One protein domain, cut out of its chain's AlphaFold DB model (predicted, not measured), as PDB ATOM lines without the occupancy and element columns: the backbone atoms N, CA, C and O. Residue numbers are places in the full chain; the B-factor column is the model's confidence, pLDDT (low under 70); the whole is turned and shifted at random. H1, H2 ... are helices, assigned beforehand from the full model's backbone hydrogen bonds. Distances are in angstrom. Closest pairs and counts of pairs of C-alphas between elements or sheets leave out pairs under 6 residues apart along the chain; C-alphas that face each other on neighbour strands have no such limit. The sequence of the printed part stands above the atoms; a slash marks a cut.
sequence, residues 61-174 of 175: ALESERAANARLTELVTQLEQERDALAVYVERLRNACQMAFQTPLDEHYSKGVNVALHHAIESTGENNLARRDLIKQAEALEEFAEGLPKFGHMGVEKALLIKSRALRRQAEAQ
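Overview. This is residues 61 to 174 of the 175 residues of an uncharacterized protein of Alteromonas sp. (UniProt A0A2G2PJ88). A flat V: one arm is the free first part of long H1, the other the hairpin of H3 and H4; H2 folds back beside the end of H1, past the junction. Printed are 114 residues with helices H1 to H4 in order, class all helix. The whole is extended, radius of gyration of the C-alphas 21.3 A, spans 69 by 41 by 16 A.

Arrangement. H1, residues 61 to 102, touches H2, residues 109 to 123, with 92 to 100 alone, a hairpin; closest C-alphas Ala 96 and Leu 117, 5.2 A. At a steep tilt of 48 degrees, H1 touches H3, residues 125 to 146, with 88 to 92 alone; closest C-alphas Val 88 and Gly 125, 6.6 A. H3 and H4, residues 154 to 172, form a hairpin at a shallow tilt of 17 degrees; closest C-alphas Ala 138 and Ser 164, 4.1 A. Every O i to N i+4 pair is within hydrogen-bond range in H1 and H4, 9 of 11 in H2, 17 of 18 in H3.

Along the chain. H1 runs 60.9 A from C-alpha 61 (145.812, 154.282, 198.259), H3 32.4 A, H4 27.3 A to C-alpha 172 (140.215, 185.398, 233.386).

Size, cuts and confidence. The printed part has no cut. Residues 99 to 129, among others, have pLDDT under 70.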
ATOM      1  N   ALA A  61     145.880 154.495 196.810       77.44
ATOM      2  CA  ALA A  61     145.812 154.282 198.259       77.44
ATOM      3  C   ALA A  61     146.144 155.565 199.024       77.44
ATOM      4  O   ALA A  61     145.431 155.911 199.959       77.44
ATOM      5  N   LEU A  62     147.157 156.317 198.582       78.75
ATOM      6  CA  LEU A  62     147.502 157.602 199.194       78.75
ATOM      7  C   LEU A  62     146.379 158.638 199.046       78.75
ATOM      8  O   LEU A  62     146.110 159.395 199.977       78.75
ATOM      9  N   GLU A  63     145.707 158.688 197.895       81.50
ATOM     10  CA  GLU A  63     144.539 159.551 197.697       81.50
ATOM     11  C   GLU A  63     143.347 159.109 198.555       81.50
ATOM     12  O   GLU A  63     142.691 159.955 199.167       81.50
ATOM     13  N   SER A  64     143.109 157.800 198.672       82.00
ATOM     14  CA  SER A  64     142.078 157.232 199.545       82.00
ATOM     15  C   SER A  64     142.329 157.556 201.022       82.00
ATOM     16  O   SER A  64     141.427 158.026 201.717       82.00
ATOM     17  N   GLU A  65     143.565 157.397 201.500       83.19
ATOM     18  CA  GLU A  65     143.960 157.748 202.867       83.19
ATOM     19  C   GLU A  65     143.823 159.248 203.130       83.19
ATOM     20  O   GLU A  65     143.315 159.654 204.176       83.19
ATOM     21  N   ARG A  66     144.205 160.098 202.169       87.06
ATOM     22  CA  ARG A  66     143.999 161.551 202.271       87.06
ATOM     23  C   ARG A  66     142.520 161.909 202.353       87.06
ATOM     24  O   ARG A  66     142.148 162.734 203.185       87.06
ATOM     25  N   ALA A  67     141.677 161.281 201.536       89.69
ATOM     26  CA  ALA A  67     140.234 161.489 201.579       89.69
ATOM     27  C   ALA A  67     139.624 161.009 202.909       89.69
ATOM     28  O   ALA A  67     138.776 161.695 203.480       89.69
ATOM     29  N   ALA A  68     140.073 159.867 203.437       90.25
ATOM     30  CA  ALA A  68     139.655 159.372 204.745       90.25
ATOM     31  C   ALA A  68     140.080 160.326 205.874       90.25
ATOM     32  O   ALA A  68     139.259 160.666 206.724       90.25
ATOM     33  N   ASN A  69     141.315 160.829 205.840       89.06
ATOM     34  CA  ASN A  69     141.814 161.801 206.813       89.06
ATOM     35  C   ASN A  69     141.064 163.136 206.753       89.06
ATOM     36  O   ASN A  69     140.782 163.711 207.802       89.06
ATOM     37  N   ALA A  70     140.687 163.610 205.561       92.62
ATOM     38  CA  ALA A  70     139.856 164.805 205.422       92.62
ATOM     39  C   ALA A  70     138.493 164.614 206.108       92.62
ATOM     40  O   ALA A  70     138.101 165.434 206.934       92.62
ATOM     41  N   ARG A  71     137.827 163.476 205.862       93.25
ATOM     42  CA  ARG A  71     136.549 163.136 206.515       93.25
ATOM     43  C   ARG A  71     136.681 162.999 208.029       93.25
ATOM     44  O   ARG A  71     135.821 163.474 208.760       93.25
ATOM     45  N   LEU A  72     137.745 162.354 208.507       92.94
ATOM     46  CA  LEU A  72     138.017 162.237 209.940       92.94
ATOM     47  C   LEU A  72     138.240 163.609 210.577       92.94
ATOM     48  O   LEU A  72     137.722 163.863 211.656       92.94
ATOM     49  N   THR A  73     138.954 164.502 209.894       92.88
ATOM     50  CA  THR A  73     139.181 165.872 210.368       92.88
ATOM     51  C   THR A  73     137.861 166.637 210.464       92.88
ATOM     52  O   THR A  73     137.579 167.228 211.501       92.88
ATOM     53  N   GLU A  74     137.009 166.564 209.438       93.12
ATOM     54  CA  GLU A  74     135.671 167.168 209.471       93.12
ATOM     55  C   GLU A  74     134.827 166.621 210.632       93.12
ATOM     56  O   GLU A  74     134.269 167.397 211.407       93.12
ATOM     57  N   LEU A  75     134.791 165.299 210.820       92.56
ATOM     58  CA  LEU A  75     134.053 164.676 211.923       92.56
ATOM     59  C   LEU A  75     134.581 165.102 213.295       92.56
ATOM     60  O   LEU A  75     133.786 165.388 214.188       92.56
ATOM     61  N   VAL A  76     135.902 165.185 213.471       93.00
ATOM     62  CA  VAL A  76     136.502 165.678 214.717       93.00
ATOM     63  C   VAL A  76     136.069 167.117 214.975       93.00
ATOM     64  O   VAL A  76     135.615 167.409 216.076       93.00
ATOM     65  N   THR A  77     136.105 167.994 213.967       90.88
ATOM     66  CA  THR A  77     135.661 169.386 214.149       90.88
ATOM     67  C   THR A  77     134.179 169.494 214.515       90.88
ATOM     68  O   THR A  77     133.824 170.303 215.370       90.88
ATOM     69  N   GLN A  78     133.310 168.658 213.936       90.94
ATOM     70  CA  GLN A  78     131.885 168.615 214.285       90.94
ATOM     71  C   GLN A  78     131.668 168.120 215.718       90.94
ATOM     72  O   GLN A  78     130.963 168.761 216.494       90.94
ATOM     73  N   LEU A  79     132.323 167.021 216.099       91.00
ATOM     74  CA  LEU A  79     132.228 166.473 217.452       91.00
ATOM     75  C   LEU A  79     132.776 167.442 218.499       91.00
ATOM     76  O   LEU A  79     132.220 167.552 219.593       91.00
ATOM     77  N   GLU A  80     133.844 168.169 218.179       89.31
ATOM     78  CA  GLU A  80     134.358 169.222 219.045       89.31
ATOM     79  C   GLU A  80     133.342 170.346 219.213       89.31
ATOM     80  O   GLU A  80     133.097 170.738 220.351       89.31
ATOM     81  N   GLN A  81     132.700 170.809 218.136       85.00
ATOM     82  CA  GLN A  81     131.641 171.823 218.202       85.00
ATOM     83  C   GLN A  81     130.439 171.360 219.036       85.00
ATOM     84  O   GLN A  81     129.942 172.119 219.867       85.00
ATOM     85  N   GLU A  82     129.989 170.116 218.866       87.50
ATOM     86  CA  GLU A  82     128.877 169.552 219.640       87.50
ATOM     87  C   GLU A  82     129.228 169.411 221.121       87.50
ATOM     88  O   GLU A  82     128.476 169.865 221.987       87.50
ATOM     89  N   ARG A  83     130.398 168.838 221.428       87.81
ATOM     90  CA  ARG A  83     130.917 168.744 222.799       87.81
ATOM     91  C   ARG A  83     130.995 170.128 223.431       87.81
ATOM     92  O   ARG A  83     130.634 170.318 224.591       87.81
ATOM     93  N   ASP A  84     131.471 171.092 222.661       81.62
ATOM     94  CA  ASP A  84     131.657 172.461 223.089       81.62
ATOM     95  C   ASP A  84     130.322 173.174 223.362       81.62
ATOM     96  O   ASP A  84     130.225 173.901 224.352       81.62
ATOM     97  N   ALA A  85     129.298 172.942 222.538       79.69
ATOM     98  CA  ALA A  85     127.943 173.447 222.748       79.69
ATOM     99  C   ALA A  85     127.272 172.795 223.969       79.69
ATOM    100  O   ALA A  85     126.647 173.483 224.781       79.69
ATOM    101  N   LEU A  86     127.449 171.483 224.146       83.25
ATOM    102  CA  LEU A  86     126.939 170.745 225.302       83.25
ATOM    103  C   LEU A  86     127.583 171.212 226.608       83.25
ATOM    104  O   LEU A  86     126.877 171.404 227.595       83.25
ATOM    105  N   ALA A  87     128.897 171.446 226.621       81.94
ATOM    106  CA  ALA A  87     129.594 171.964 227.797       81.94
ATOM    107  C   ALA A  87     129.024 173.321 228.242       81.94
ATOM    108  O   ALA A  87     128.761 173.531 229.426       81.94
ATOM    109  N   VAL A  88     128.757 174.214 227.283       82.00
ATOM    110  CA  VAL A  88     128.110 175.506 227.548       82.00
ATOM    111  C   VAL A  88     126.700 175.306 228.095       82.00
ATOM    112  O   VAL A  88     126.324 175.964 229.061       82.00
ATOM    113  N   TYR A  89     125.917 174.394 227.520       79.31
ATOM    114  CA  TYR A  89     124.561 174.112 227.989       79.31
ATOM    115  C   TYR A  89     124.530 173.561 229.425       79.31
ATOM    116  O   TYR A  89     123.714 173.996 230.238       79.31
ATOM    117  N   VAL A  90     125.445 172.652 229.768       80.00
ATOM    118  CA  VAL A  90     125.560 172.099 231.127       80.00
ATOM    119  C   VAL A  90     125.940 173.183 232.134       80.00
ATOM    120  O   VAL A  90     125.321 173.265 233.193       80.00
ATOM    121  N   GLU A  91     126.902 174.048 231.809       79.19
ATOM    122  CA  GLU A  91     127.263 175.176 232.680       79.19
ATOM    123  C   GLU A  91     126.104 176.174 232.838       79.19
ATOM    124  O   GLU A  91     125.830 176.627 233.951       79.19
ATOM    125  N   ARG A  92     125.333 176.443 231.771       69.62
ATOM    126  CA  ARG A  92     124.103 177.252 231.865       69.62
ATOM    127  C   ARG A  92     123.111 176.654 232.860       69.62
ATOM    128  O   ARG A  92     122.615 177.372 233.725       69.62
ATOM    129  N   LEU A  93     122.846 175.350 232.768       76.50
ATOM    130  CA  LEU A  93     121.950 174.656 233.697       76.50
ATOM    131  C   LEU A  93     122.479 174.681 235.132       76.50
ATOM    132  O   LEU A  93     121.713 174.902 236.068       76.50
ATOM    133  N   ARG A  94     123.787 174.498 235.318       76.50
ATOM    134  CA  ARG A  94     124.422 174.533 236.637       76.50
ATOM    135  C   ARG A  94     124.254 175.893 237.313       76.50
ATOM    136  O   ARG A  94     123.838 175.941 238.471       76.50
ATOM    137  N   ASN A  95     124.519 176.976 236.585       72.88
ATOM    138  CA  ASN A  95     124.357 178.344 237.082       72.88
ATOM    139  C   ASN A  95     122.891 178.656 237.397       72.88
ATOM    140  O   ASN A  95     122.578 179.172 238.468       72.88
ATOM    141  N   ALA A  96     121.983 178.268 236.500       70.81
ATOM    142  CA  ALA A  96     120.544 178.369 236.701       70.81
ATOM    143  C   ALA A  96     120.077 177.664 237.988       70.81
ATOM    144  O   ALA A  96     119.356 178.252 238.796       70.81
ATOM    145  N   CYS A  97     120.524 176.425 238.217       68.81
ATOM    146  CA  CYS A  97     120.232 175.692 239.444       68.81
ATOM    147  C   CYS A  97     120.794 176.411 240.675       68.81
ATOM    148  O   CYS A  97     120.072 176.579 241.653       68.81
ATOM    149  N   GLN A  98     122.048 176.872 240.638       70.12
ATOM    150  CA  GLN A  98     122.651 177.595 241.762       70.12
ATOM    151  C   GLN A  98     121.867 178.858 242.136       70.12
ATOM    152  O   GLN A  98     121.607 179.070 243.318       70.12
ATOM    153  N   MET A  99     121.431 179.653 241.153       66.69
ATOM    154  CA  MET A  99     120.614 180.842 241.418       66.69
ATOM    155  C   MET A  99     119.265 180.483 242.050       66.69
ATOM    156  O   MET A  99     118.851 181.128 243.011       66.69
ATOM    157  N   ALA A 100     118.614 179.416 241.574       64.00
ATOM    158  CA  ALA A 100     117.331 178.957 242.110       64.00
ATOM    159  C   ALA A 100     117.408 178.462 243.570       64.00
ATOM    160  O   ALA A 100     116.400 178.501 244.277       64.00
ATOM    161  N   PHE A 101     118.580 178.006 244.030       61.41
ATOM    162  CA  PHE A 101     118.810 177.577 245.417       61.41
ATOM    163  C   PHE A 101     119.288 178.700 246.353       61.41
ATOM    164  O   PHE A 101     119.288 178.505 247.566       61.41
ATOM    165  N   GLN A 102     119.700 179.858 245.824       60.97
ATOM    166  CA  GLN A 102     120.188 180.997 246.617       60.97
ATOM    167  C   GLN A 102     119.127 182.081 246.865       60.97
ATOM    168  O   GLN A 102     119.306 182.913 247.755       60.97
ATOM    169  N   THR A 103     118.018 182.091 246.122       56.06
ATOM    170  CA  THR A 103     116.909 183.024 246.366       56.06
ATOM    171  C   THR A 103     116.082 182.609 247.598       56.06
ATOM    172  O   THR A 103     115.737 181.438 247.730       56.06
ATOM    173  N   PRO A 104     115.741 183.524 248.527       53.06
ATOM    174  CA  PRO A 104     114.868 183.200 249.652       53.06
ATOM    175  C   PRO A 104     113.456 182.868 249.157       53.06
ATOM    176  O   PRO A 104     112.916 183.584 248.312       53.06
ATOM    177  N   LEU A 105     112.876 181.777 249.673       54.16
ATOM    178  CA  LEU A 105     111.514 181.324 249.371       54.16
ATOM    179  C   LEU A 105     110.483 182.373 249.805       54.16
ATOM    180  O   LEU A 105     109.980 182.321 250.922       54.16
ATOM    181  N   ASP A 106     110.167 183.307 248.917       54.53
ATOM    182  CA  ASP A 106     109.009 184.189 249.047       54.53
ATOM    183  C   ASP A 106     107.909 183.749 248.067       54.53
ATOM    184  O   ASP A 106     108.206 183.248 246.978       54.53
ATOM    185  N   GLU A 107     106.635 183.915 248.437       51.25
ATOM    186  CA  GLU A 107     105.436 183.308 247.806       51.25
ATOM    187  C   GLU A 107     105.252 183.576 246.288       51.25
ATOM    188  O   GLU A 107     104.423 182.947 245.628       51.25
ATOM    189  N   HIS A 108     106.067 184.443 245.679       51.75
ATOM    190  CA  HIS A 108     106.128 184.688 244.229       51.75
ATOM    191  C   HIS A 108     107.102 183.773 243.450       51.75
ATOM    192  O   HIS A 108     107.301 183.943 242.240       51.75
ATOM    193  N   TYR A 109     107.672 182.769 244.122       53.31
ATOM    194  CA  TYR A 109     108.770 181.909 243.665       53.31
ATOM    195  C   TYR A 109     108.572 181.232 242.294       53.31
ATOM    196  O   TYR A 109     109.526 181.089 241.533       53.31
ATOM    197  N   SER A 110     107.351 180.835 241.913       53.41
ATOM    198  CA  SER A 110     107.167 180.019 240.696       53.41
ATOM    199  C   SER A 110     107.267 180.803 239.378       53.41
ATOM    200  O   SER A 110     107.610 180.221 238.347       53.41
ATOM    201  N   LYS A 111     107.016 182.121 239.390       54.06
ATOM    202  CA  LYS A 111     107.128 182.974 238.189       54.06
ATOM    203  C   LYS A 111     108.497 183.642 238.053       54.06
ATOM    204  O   LYS A 111     108.986 183.761 236.934       54.06
ATOM    205  N   GLY A 112     109.131 184.036 239.161       53.38
ATOM    206  CA  GLY A 112     110.438 184.709 239.142       53.38
ATOM    207  C   GLY A 112     111.597 183.792 238.745       53.38
ATOM    208  O   GLY A 112     112.461 184.195 237.970       53.38
ATOM    209  N   VAL A 113     111.575 182.534 239.201       54.72
ATOM    210  CA  VAL A 113     112.637 181.554 238.920       54.72
ATOM    211  C   VAL A 113     112.722 181.227 237.426       54.72
ATOM    212  O   VAL A 113     113.821 181.173 236.893       54.72
ATOM    213  N   ASN A 114     111.591 181.104 236.721       55.69
ATOM    214  CA  ASN A 114     111.582 180.843 235.273       55.69
ATOM    215  C   ASN A 114     112.162 182.005 234.447       55.69
ATOM    216  O   ASN A 114     112.863 181.769 233.467       55.69
ATOM    217  N   VAL A 115     111.903 183.255 234.846       57.25
ATOM    218  CA  VAL A 115     112.420 184.445 234.144       57.25
ATOM    219  C   VAL A 115     113.912 184.645 234.423       57.25
ATOM    220  O   VAL A 115     114.674 184.917 233.498       57.25
ATOM    221  N   ALA A 116     114.349 184.444 235.671       56.41
ATOM    222  CA  ALA A 116     115.763 184.499 236.038       56.41
ATOM    223  C   ALA A 116     116.573 183.368 235.378       56.41
ATOM    224  O   ALA A 116     117.672 183.619 234.886       56.41
ATOM    225  N   LEU A 117     116.011 182.153 235.287       56.47
ATOM    226  CA  LEU A 117     116.603 181.052 234.525       56.47
ATOM    227  C   LEU A 117     116.751 181.412 233.046       56.47
ATOM    228  O   LEU A 117     117.837 181.245 232.500       56.47
ATOM    229  N   HIS A 118     115.696 181.923 232.403       56.25
ATOM    230  CA  HIS A 118     115.756 182.298 230.989       56.25
ATOM    231  C   HIS A 118     116.813 183.377 230.721       56.25
ATOM    232  O   HIS A 118     117.638 183.211 229.826       56.25
ATOM    233  N   HIS A 119     116.868 184.424 231.548       56.84
ATOM    234  CA  HIS A 119     117.844 185.505 231.397       56.84
ATOM    235  C   HIS A 119     119.290 185.049 231.681       56.84
ATOM    236  O   HIS A 119     120.236 185.486 231.020       56.84
ATOM    237  N   ALA A 120     119.497 184.147 232.647       56.44
ATOM    238  CA  ALA A 120     120.811 183.560 232.918       56.44
ATOM    239  C   ALA A 120     121.271 182.637 231.775       56.44
ATOM    240  O   ALA A 120     122.443 182.669 231.397       56.44
ATOM    241  N   ILE A 121     120.352 181.863 231.186       54.34
ATOM    242  CA  ILE A 121     120.601 180.988 230.027       54.34
ATOM    243  C   ILE A 121     120.962 181.802 228.773       54.34
ATOM    244  O   ILE A 121     121.806 181.357 227.992       54.34
ATOM    245  N   GLU A 122     120.353 182.974 228.583       58.38
ATOM    246  CA  GLU A 122     120.607 183.858 227.436       58.38
ATOM    247  C   GLU A 122     121.909 184.666 227.572       58.38
ATOM    248  O   GLU A 122     122.646 184.792 226.599       58.38
ATOM    249  N   SER A 123     122.259 185.149 228.772       56.25
ATOM    250  CA  SER A 123     123.411 186.056 228.965       56.25
ATOM    251  C   SER A 123     124.772 185.378 229.198       56.25
ATOM    252  O   SER A 123     125.808 185.977 228.915       56.25
ATOM    253  N   THR A 124     124.824 184.128 229.676       55.03
ATOM    254  CA  THR A 124     126.102 183.435 229.986       55.03
ATOM    255  C   THR A 124     126.718 182.672 228.806       55.03
ATOM    256  O   THR A 124     127.824 182.136 228.912       55.03
ATOM    257  N   GLY A 125     126.019 182.602 227.670       53.91
ATOM    258  CA  GLY A 125     126.417 181.797 226.518       53.91
ATOM    259  C   GLY A 125     127.665 182.279 225.785       53.91
ATOM    260  O   GLY A 125     128.534 181.470 225.471       53.91
ATOM    261  N   GLU A 126     127.751 183.579 225.514       57.84
ATOM    262  CA  GLU A 126     128.804 184.150 224.662       57.84
ATOM    263  C   GLU A 126     130.127 184.322 225.421       57.84
ATOM    264  O   GLU A 126     131.189 183.971 224.901       57.84
ATOM    265  N   ASN A 127     130.065 184.743 226.689       61.28
ATOM    266  CA  ASN A 127     131.256 184.960 227.517       61.28
ATOM    267  C   ASN A 127     132.009 183.655 227.828       61.28
ATOM    268  O   ASN A 127     133.237 183.641 227.837       61.28
ATOM    269  N   ASN A 128     131.306 182.531 228.015       65.25
ATOM    270  CA  ASN A 128     131.950 181.244 228.304       65.25
ATOM    271  C   ASN A 128     132.599 180.594 227.070       65.25
ATOM    272  O   ASN A 128     133.637 179.943 227.205       65.25
ATOM    273  N   LEU A 129     132.025 180.785 225.876       69.06
ATOM    274  CA  LEU A 129     132.627 180.325 224.618       69.06
ATOM    275  C   LEU A 129     133.904 181.104 224.312       69.06
ATOM    276  O   LEU A 129     134.958 180.494 224.145       69.06
ATOM    277  N   ALA A 130     133.832 182.439 224.346       77.00
ATOM    278  CA  ALA A 130     134.992 183.299 224.124       77.00
ATOM    279  C   ALA A 130     136.124 182.991 225.116       77.00
ATOM    280  O   ALA A 130     137.284 182.856 224.720       77.00
ATOM    281  N   ARG A 131     135.784 182.782 226.392       79.44
ATOM    282  CA  ARG A 131     136.748 182.435 227.437       79.44
ATOM    283  C   ARG A 131     137.432 181.103 227.164       79.44
ATOM    284  O   ARG A 131     138.653 181.000 227.275       79.44
ATOM    285  N   ARG A 132     136.663 180.072 226.809       78.44
ATOM    286  CA  ARG A 132     137.215 178.745 226.524       78.44
ATOM    287  C   ARG A 132     138.074 178.755 225.260       78.44
ATOM    288  O   ARG A 132     139.119 178.112 225.246       78.44
ATOM    289  N   ASP A 133     137.673 179.491 224.230       85.25
ATOM    290  CA  ASP A 133     138.440 179.597 222.989       85.25
ATOM    291  C   ASP A 133     139.778 180.318 223.218       85.25
ATOM    292  O   ASP A 133     140.807 179.875 222.707       85.25
ATOM    293  N   LEU A 134     139.808 181.353 224.068       87.50
ATOM    294  CA  LEU A 134     141.052 181.995 224.514       87.50
ATOM    295  C   LEU A 134     141.970 181.026 225.281       87.50
ATOM    296  O   LEU A 134     143.187 181.058 225.088       87.50
ATOM    297  N   ILE A 135     141.410 180.144 226.117       87.38
ATOM    298  CA  ILE A 135     142.178 179.113 226.839       87.38
ATOM    299  C   ILE A 135     142.747 178.075 225.864       87.38
ATOM    300  O   ILE A 135     143.946 177.814 225.911       87.38
ATOM    301  N   LYS A 136     141.941 177.559 224.926       87.31
ATOM    302  CA  LYS A 136     142.414 176.617 223.895       87.31
ATOM    303  C   LYS A 136     143.523 177.223 223.032       87.31
ATOM    304  O   LYS A 136     144.507 176.556 222.725       87.31
ATOM    305  N   GLN A 137     143.398 178.500 222.658       88.81
ATOM    306  CA  GLN A 137     144.457 179.206 221.930       88.81
ATOM    307  C   GLN A 137     145.740 179.335 222.762       88.81
ATOM    308  O   GLN A 137     146.832 179.246 222.206       88.81
ATOM    309  N   ALA A 138     145.634 179.532 224.078       88.62
ATOM    310  CA  ALA A 138     146.797 179.565 224.957       88.62
ATOM    311  C   ALA A 138     147.492 178.196 225.047       88.62
ATOM    312  O   ALA A 138     148.715 178.141 224.935       88.62
ATOM    313  N   GLU A 139     146.726 177.114 225.192       89.56
ATOM    314  CA  GLU A 139     147.236 175.735 225.256       89.56
ATOM    315  C   GLU A 139     147.951 175.331 223.959       89.56
ATOM    316  O   GLU A 139     149.078 174.845 224.003       89.56
ATOM    317  N   ALA A 140     147.366 175.641 222.798       89.25
ATOM    318  CA  ALA A 140     147.991 175.361 221.503       89.25
ATOM    319  C   ALA A 140     149.335 176.091 221.313       89.25
ATOM    320  O   ALA A 140     150.261 175.563 220.695       89.25
ATOM    321  N   LEU A 141     149.469 177.314 221.844       89.00
ATOM    322  CA  LEU A 141     150.735 178.054 221.806       89.00
ATOM    323  C   LEU A 141     151.787 177.462 222.754       89.00
ATOM    324  O   LEU A 141     152.976 177.556 222.456       89.00
ATOM    325  N   GLU A 142     151.364 176.878 223.876       88.94
ATOM    326  CA  GLU A 142     152.242 176.199 224.834       88.94
ATOM    327  C   GLU A 142     152.769 174.881 224.253       88.94
ATOM    328  O   GLU A 142     153.984 174.699 224.199       88.94
ATOM    329  N   GLU A 143     151.897 174.035 223.695       89.38
ATOM    330  CA  GLU A 143     152.308 172.800 223.005       89.38
ATOM    331  C   GLU A 143     153.263 173.084 221.839       89.38
ATOM    332  O   GLU A 143     154.287 172.416 221.675       89.38
ATOM    333  N   PHE A 144     152.969 174.113 221.036       88.88
ATOM    334  CA  PHE A 144     153.847 174.493 219.932       88.88
ATOM    335  C   PHE A 144     155.217 174.976 220.426       88.88
ATOM    336  O   PHE A 144     156.233 174.681 219.796       88.88
ATOM    337  N   ALA A 145     155.267 175.696 221.550       85.69
ATOM    338  CA  ALA A 145     156.524 176.138 222.144       85.69
ATOM    339  C   ALA A 145     157.360 174.956 222.669       85.69
ATOM    340  O   ALA A 145     158.571 174.930 222.444       85.69
ATOM    341  N   GLU A 146     156.730 173.960 223.298       85.50
ATOM    342  CA  GLU A 146     157.396 172.754 223.814       85.50
ATOM    343  C   GLU A 146     157.979 171.862 222.706       85.50
ATOM    344  O   GLU A 146     158.999 171.196 222.909       85.50
ATOM    345  N   GLY A 147     157.376 171.881 221.513       84.62
ATOM    346  CA  GLY A 147     157.845 171.139 220.342       84.62
ATOM    347  C   GLY A 147     159.051 171.749 219.612       84.62
ATOM    348  O   GLY A 147     159.588 171.118 218.696       84.62
ATOM    349  N   LEU A 148     159.498 172.963 219.967       83.56
ATOM    350  CA  LEU A 148     160.572 173.652 219.243       83.56
ATOM    351  C   LEU A 148     161.980 173.103 219.577       83.56
ATOM    352  O   LEU A 148     162.299 172.807 220.732       83.56
ATOM    353  N   PRO A 149     162.897 173.028 218.588       80.88
ATOM    354  CA  PRO A 149     164.279 172.622 218.829       80.88
ATOM    355  C   PRO A 149     165.030 173.612 219.741       80.88
ATOM    356  O   PRO A 149     165.184 174.796 219.423       80.88
ATOM    357  N   LYS A 150     165.585 173.093 220.846       72.06
ATOM    358  CA  LYS A 150     166.154 173.850 221.985       72.06
ATOM    359  C   LYS A 150     167.294 174.833 221.667       72.06
ATOM    360  O   LYS A 150     167.567 175.717 222.472       72.06
ATOM    361  N   PHE A 151     167.980 174.699 220.531       56.69
ATOM    362  CA  PHE A 151     169.215 175.451 220.253       56.69
ATOM    363  C   PHE A 151     169.060 176.638 219.285       56.69
ATOM    364  O   PHE A 151     169.990 177.428 219.170       56.69
ATOM    365  N   GLY A 152     167.902 176.815 218.632       60.38
ATOM    366  CA  GLY A 152     167.701 177.878 217.626       60.38
ATOM    367  C   GLY A 152     166.580 178.883 217.918       60.38
ATOM    368  O   GLY A 152     166.556 179.960 217.327       60.38
ATOM    369  N   HIS A 153     165.656 178.560 218.828       68.31
ATOM    370  CA  HIS A 153     164.360 179.250 218.910       68.31
ATOM    371  C   HIS A 153     164.015 179.821 220.288       68.31
ATOM    372  O   HIS A 153     162.875 180.210 220.511       68.31
ATOM    373  N   MET A 154     164.991 179.965 221.189       70.50
ATOM    374  CA  MET A 154     164.763 180.417 222.573       70.50
ATOM    375  C   MET A 154     164.012 181.765 222.672       70.50
ATOM    376  O   MET A 154     163.271 182.009 223.624       70.50
ATOM    377  N   GLY A 155     164.179 182.654 221.683       80.81
ATOM    378  CA  GLY A 155     163.420 183.908 221.589       80.81
ATOM    379  C   GLY A 155     161.967 183.722 221.136       80.81
ATOM    380  O   GLY A 155     161.074 184.389 221.651       80.81
ATOM    381  N   VAL A 156     161.726 182.791 220.211       83.06
ATOM    382  CA  VAL A 156     160.388 182.459 219.693       83.06
ATOM    383  C   VAL A 156     159.583 181.714 220.755       83.06
ATOM    384  O   VAL A 156     158.448 182.088 221.027       83.06
ATOM    385  N   GLU A 157     160.197 180.739 221.425       86.50
ATOM    386  CA  GLU A 157     159.616 179.995 222.547       86.50
ATOM    387  C   GLU A 157     159.141 180.946 223.658       86.50
ATOM    388  O   GLU A 157     157.975 180.929 224.054       86.50
ATOM    389  N   LYS A 158     160.004 181.873 224.100       86.50
ATOM    390  CA  LYS A 158     159.625 182.888 225.096       86.50
ATOM    391  C   LYS A 158     158.484 183.786 224.622       86.50
ATOM    392  O   LYS A 158     157.609 184.108 225.422       86.50
ATOM    393  N   ALA A 159     158.478 184.203 223.356       88.19
ATOM    394  CA  ALA A 159     157.413 185.047 222.816       88.19
ATOM    395  C   ALA A 159     156.056 184.320 222.791       88.19
ATOM    396  O   ALA A 159     155.036 184.914 223.148       88.19
ATOM    397  N   LEU A 160     156.049 183.033 222.435       89.00
ATOM    398  CA  LEU A 160     154.855 182.185 222.441       89.00
ATOM    399  C   LEU A 160     154.299 182.006 223.858       89.00
ATOM    400  O   LEU A 160     153.109 182.230 224.071       89.00
ATOM    401  N   LEU A 161     155.161 181.730 224.839       89.56
ATOM    402  CA  LEU A 161     154.769 181.606 226.249       89.56
ATOM    403  C   LEU A 161     154.255 182.926 226.848       89.56
ATOM    404  O   LEU A 161     153.355 182.937 227.688       89.56
ATOM    405  N   ILE A 162     154.811 184.070 226.439       91.94
ATOM    406  CA  ILE A 162     154.282 185.380 226.851       91.94
ATOM    407  C   ILE A 162     152.873 185.580 226.283       91.94
ATOM    408  O   ILE A 162     151.980 186.045 226.996       91.94
ATOM    409  N   LYS A 163     152.660 185.203 225.018       92.00
ATOM    410  CA  LYS A 163     151.360 185.323 224.357       92.00
ATOM    411  C   LYS A 163     150.317 184.371 224.954       92.00
ATOM    412  O   LYS A 163     149.194 184.815 225.179       92.00
ATOM    413  N   SER A 164     150.679 183.130 225.296       92.31
ATOM    414  CA  SER A 164     149.764 182.191 225.968       92.31
ATOM    415  C   SER A 164     149.280 182.745 227.313       92.31
ATOM    416  O   SER A 164     148.081 182.781 227.590       92.31
ATOM    417  N   ARG A 165     150.192 183.304 228.117       91.75
ATOM    418  CA  ARG A 165     149.855 183.939 229.401       91.75
ATOM    419  C   ARG A 165     148.943 185.151 229.238       91.75
ATOM    420  O   ARG A 165     148.077 185.369 230.081       91.75
ATOM    421  N   ALA A 166     149.125 185.944 228.181       91.44
ATOM    422  CA  ALA A 166     148.247 187.075 227.892       91.44
ATOM    423  C   ALA A 166     146.818 186.614 227.559       91.44
ATOM    424  O   ALA A 166     145.864 187.179 228.089       91.44
ATOM    425  N   LEU A 167     146.677 185.551 226.762       91.19
ATOM    426  CA  LEU A 167     145.378 184.955 226.434       91.19
ATOM    427  C   LEU A 167     144.680 184.375 227.672       91.19
ATOM    428  O   LEU A 167     143.490 184.614 227.861       91.19
ATOM    429  N   ARG A 168     145.416 183.705 228.572       89.56
ATOM    430  CA  ARG A 168     144.866 183.219 229.854       89.56
ATOM    431  C   ARG A 168     144.350 184.366 230.733       89.56
ATOM    432  O   ARG A 168     143.239 184.286 231.241       89.56
ATOM    433  N   ARG A 169     145.095 185.472 230.844       88.19
ATOM    434  CA  ARG A 169     144.635 186.671 231.577       88.19
ATOM    435  C   ARG A 169     143.402 187.309 230.941       88.19
ATOM    436  O   ARG A 169     142.524 187.788 231.649       88.19
ATOM    437  N   GLN A 170     143.328 187.320 229.612       87.56
ATOM    438  CA  GLN A 170     142.157 187.815 228.894       87.56
ATOM    439  C   GLN A 170     140.933 186.920 229.137       87.56
ATOM    440  O   GLN A 170     139.832 187.433 229.304       87.56
ATOM    441  N   ALA A 171     141.130 185.602 229.219       84.81
ATOM    442  CA  ALA A 171     140.094 184.643 229.587       84.81
ATOM    443  C   ALA A 171     139.633 184.807 231.052       84.81
ATOM    444  O   ALA A 171     138.450 184.677 231.351       84.81
ATOM    445  N   GLU A 172     140.543 185.105 231.980       83.25
ATOM    446  CA  GLU A 172     140.215 185.398 233.386       83.25
ATOM    447  C   GLU A 172     139.420 186.702 233.539       83.25
ATOM    448  O   GLU A 172     138.503 186.762 234.351       83.25
ATOM    449  N   ALA A 173     139.698 187.713 232.713       81.94
ATOM    450  CA  ALA A 173     138.958 188.978 232.702       81.94
ATOM    451  C   ALA A 173     137.517 188.866 232.156       81.94
ATOM    452  O   ALA A 173     136.778 189.846 232.206       81.94
ATOM    453  N   GLN A 174     137.130 187.705 231.614       71.00
ATOM    454  CA  GLN A 174     135.767 187.407 231.150       71.00
ATOM    455  C   GLN A 174     134.904 186.679 232.208       71.00
ATOM    456  O   GLN A 174     133.802 186.241 231.873       71.00
TER     457      GLN A 174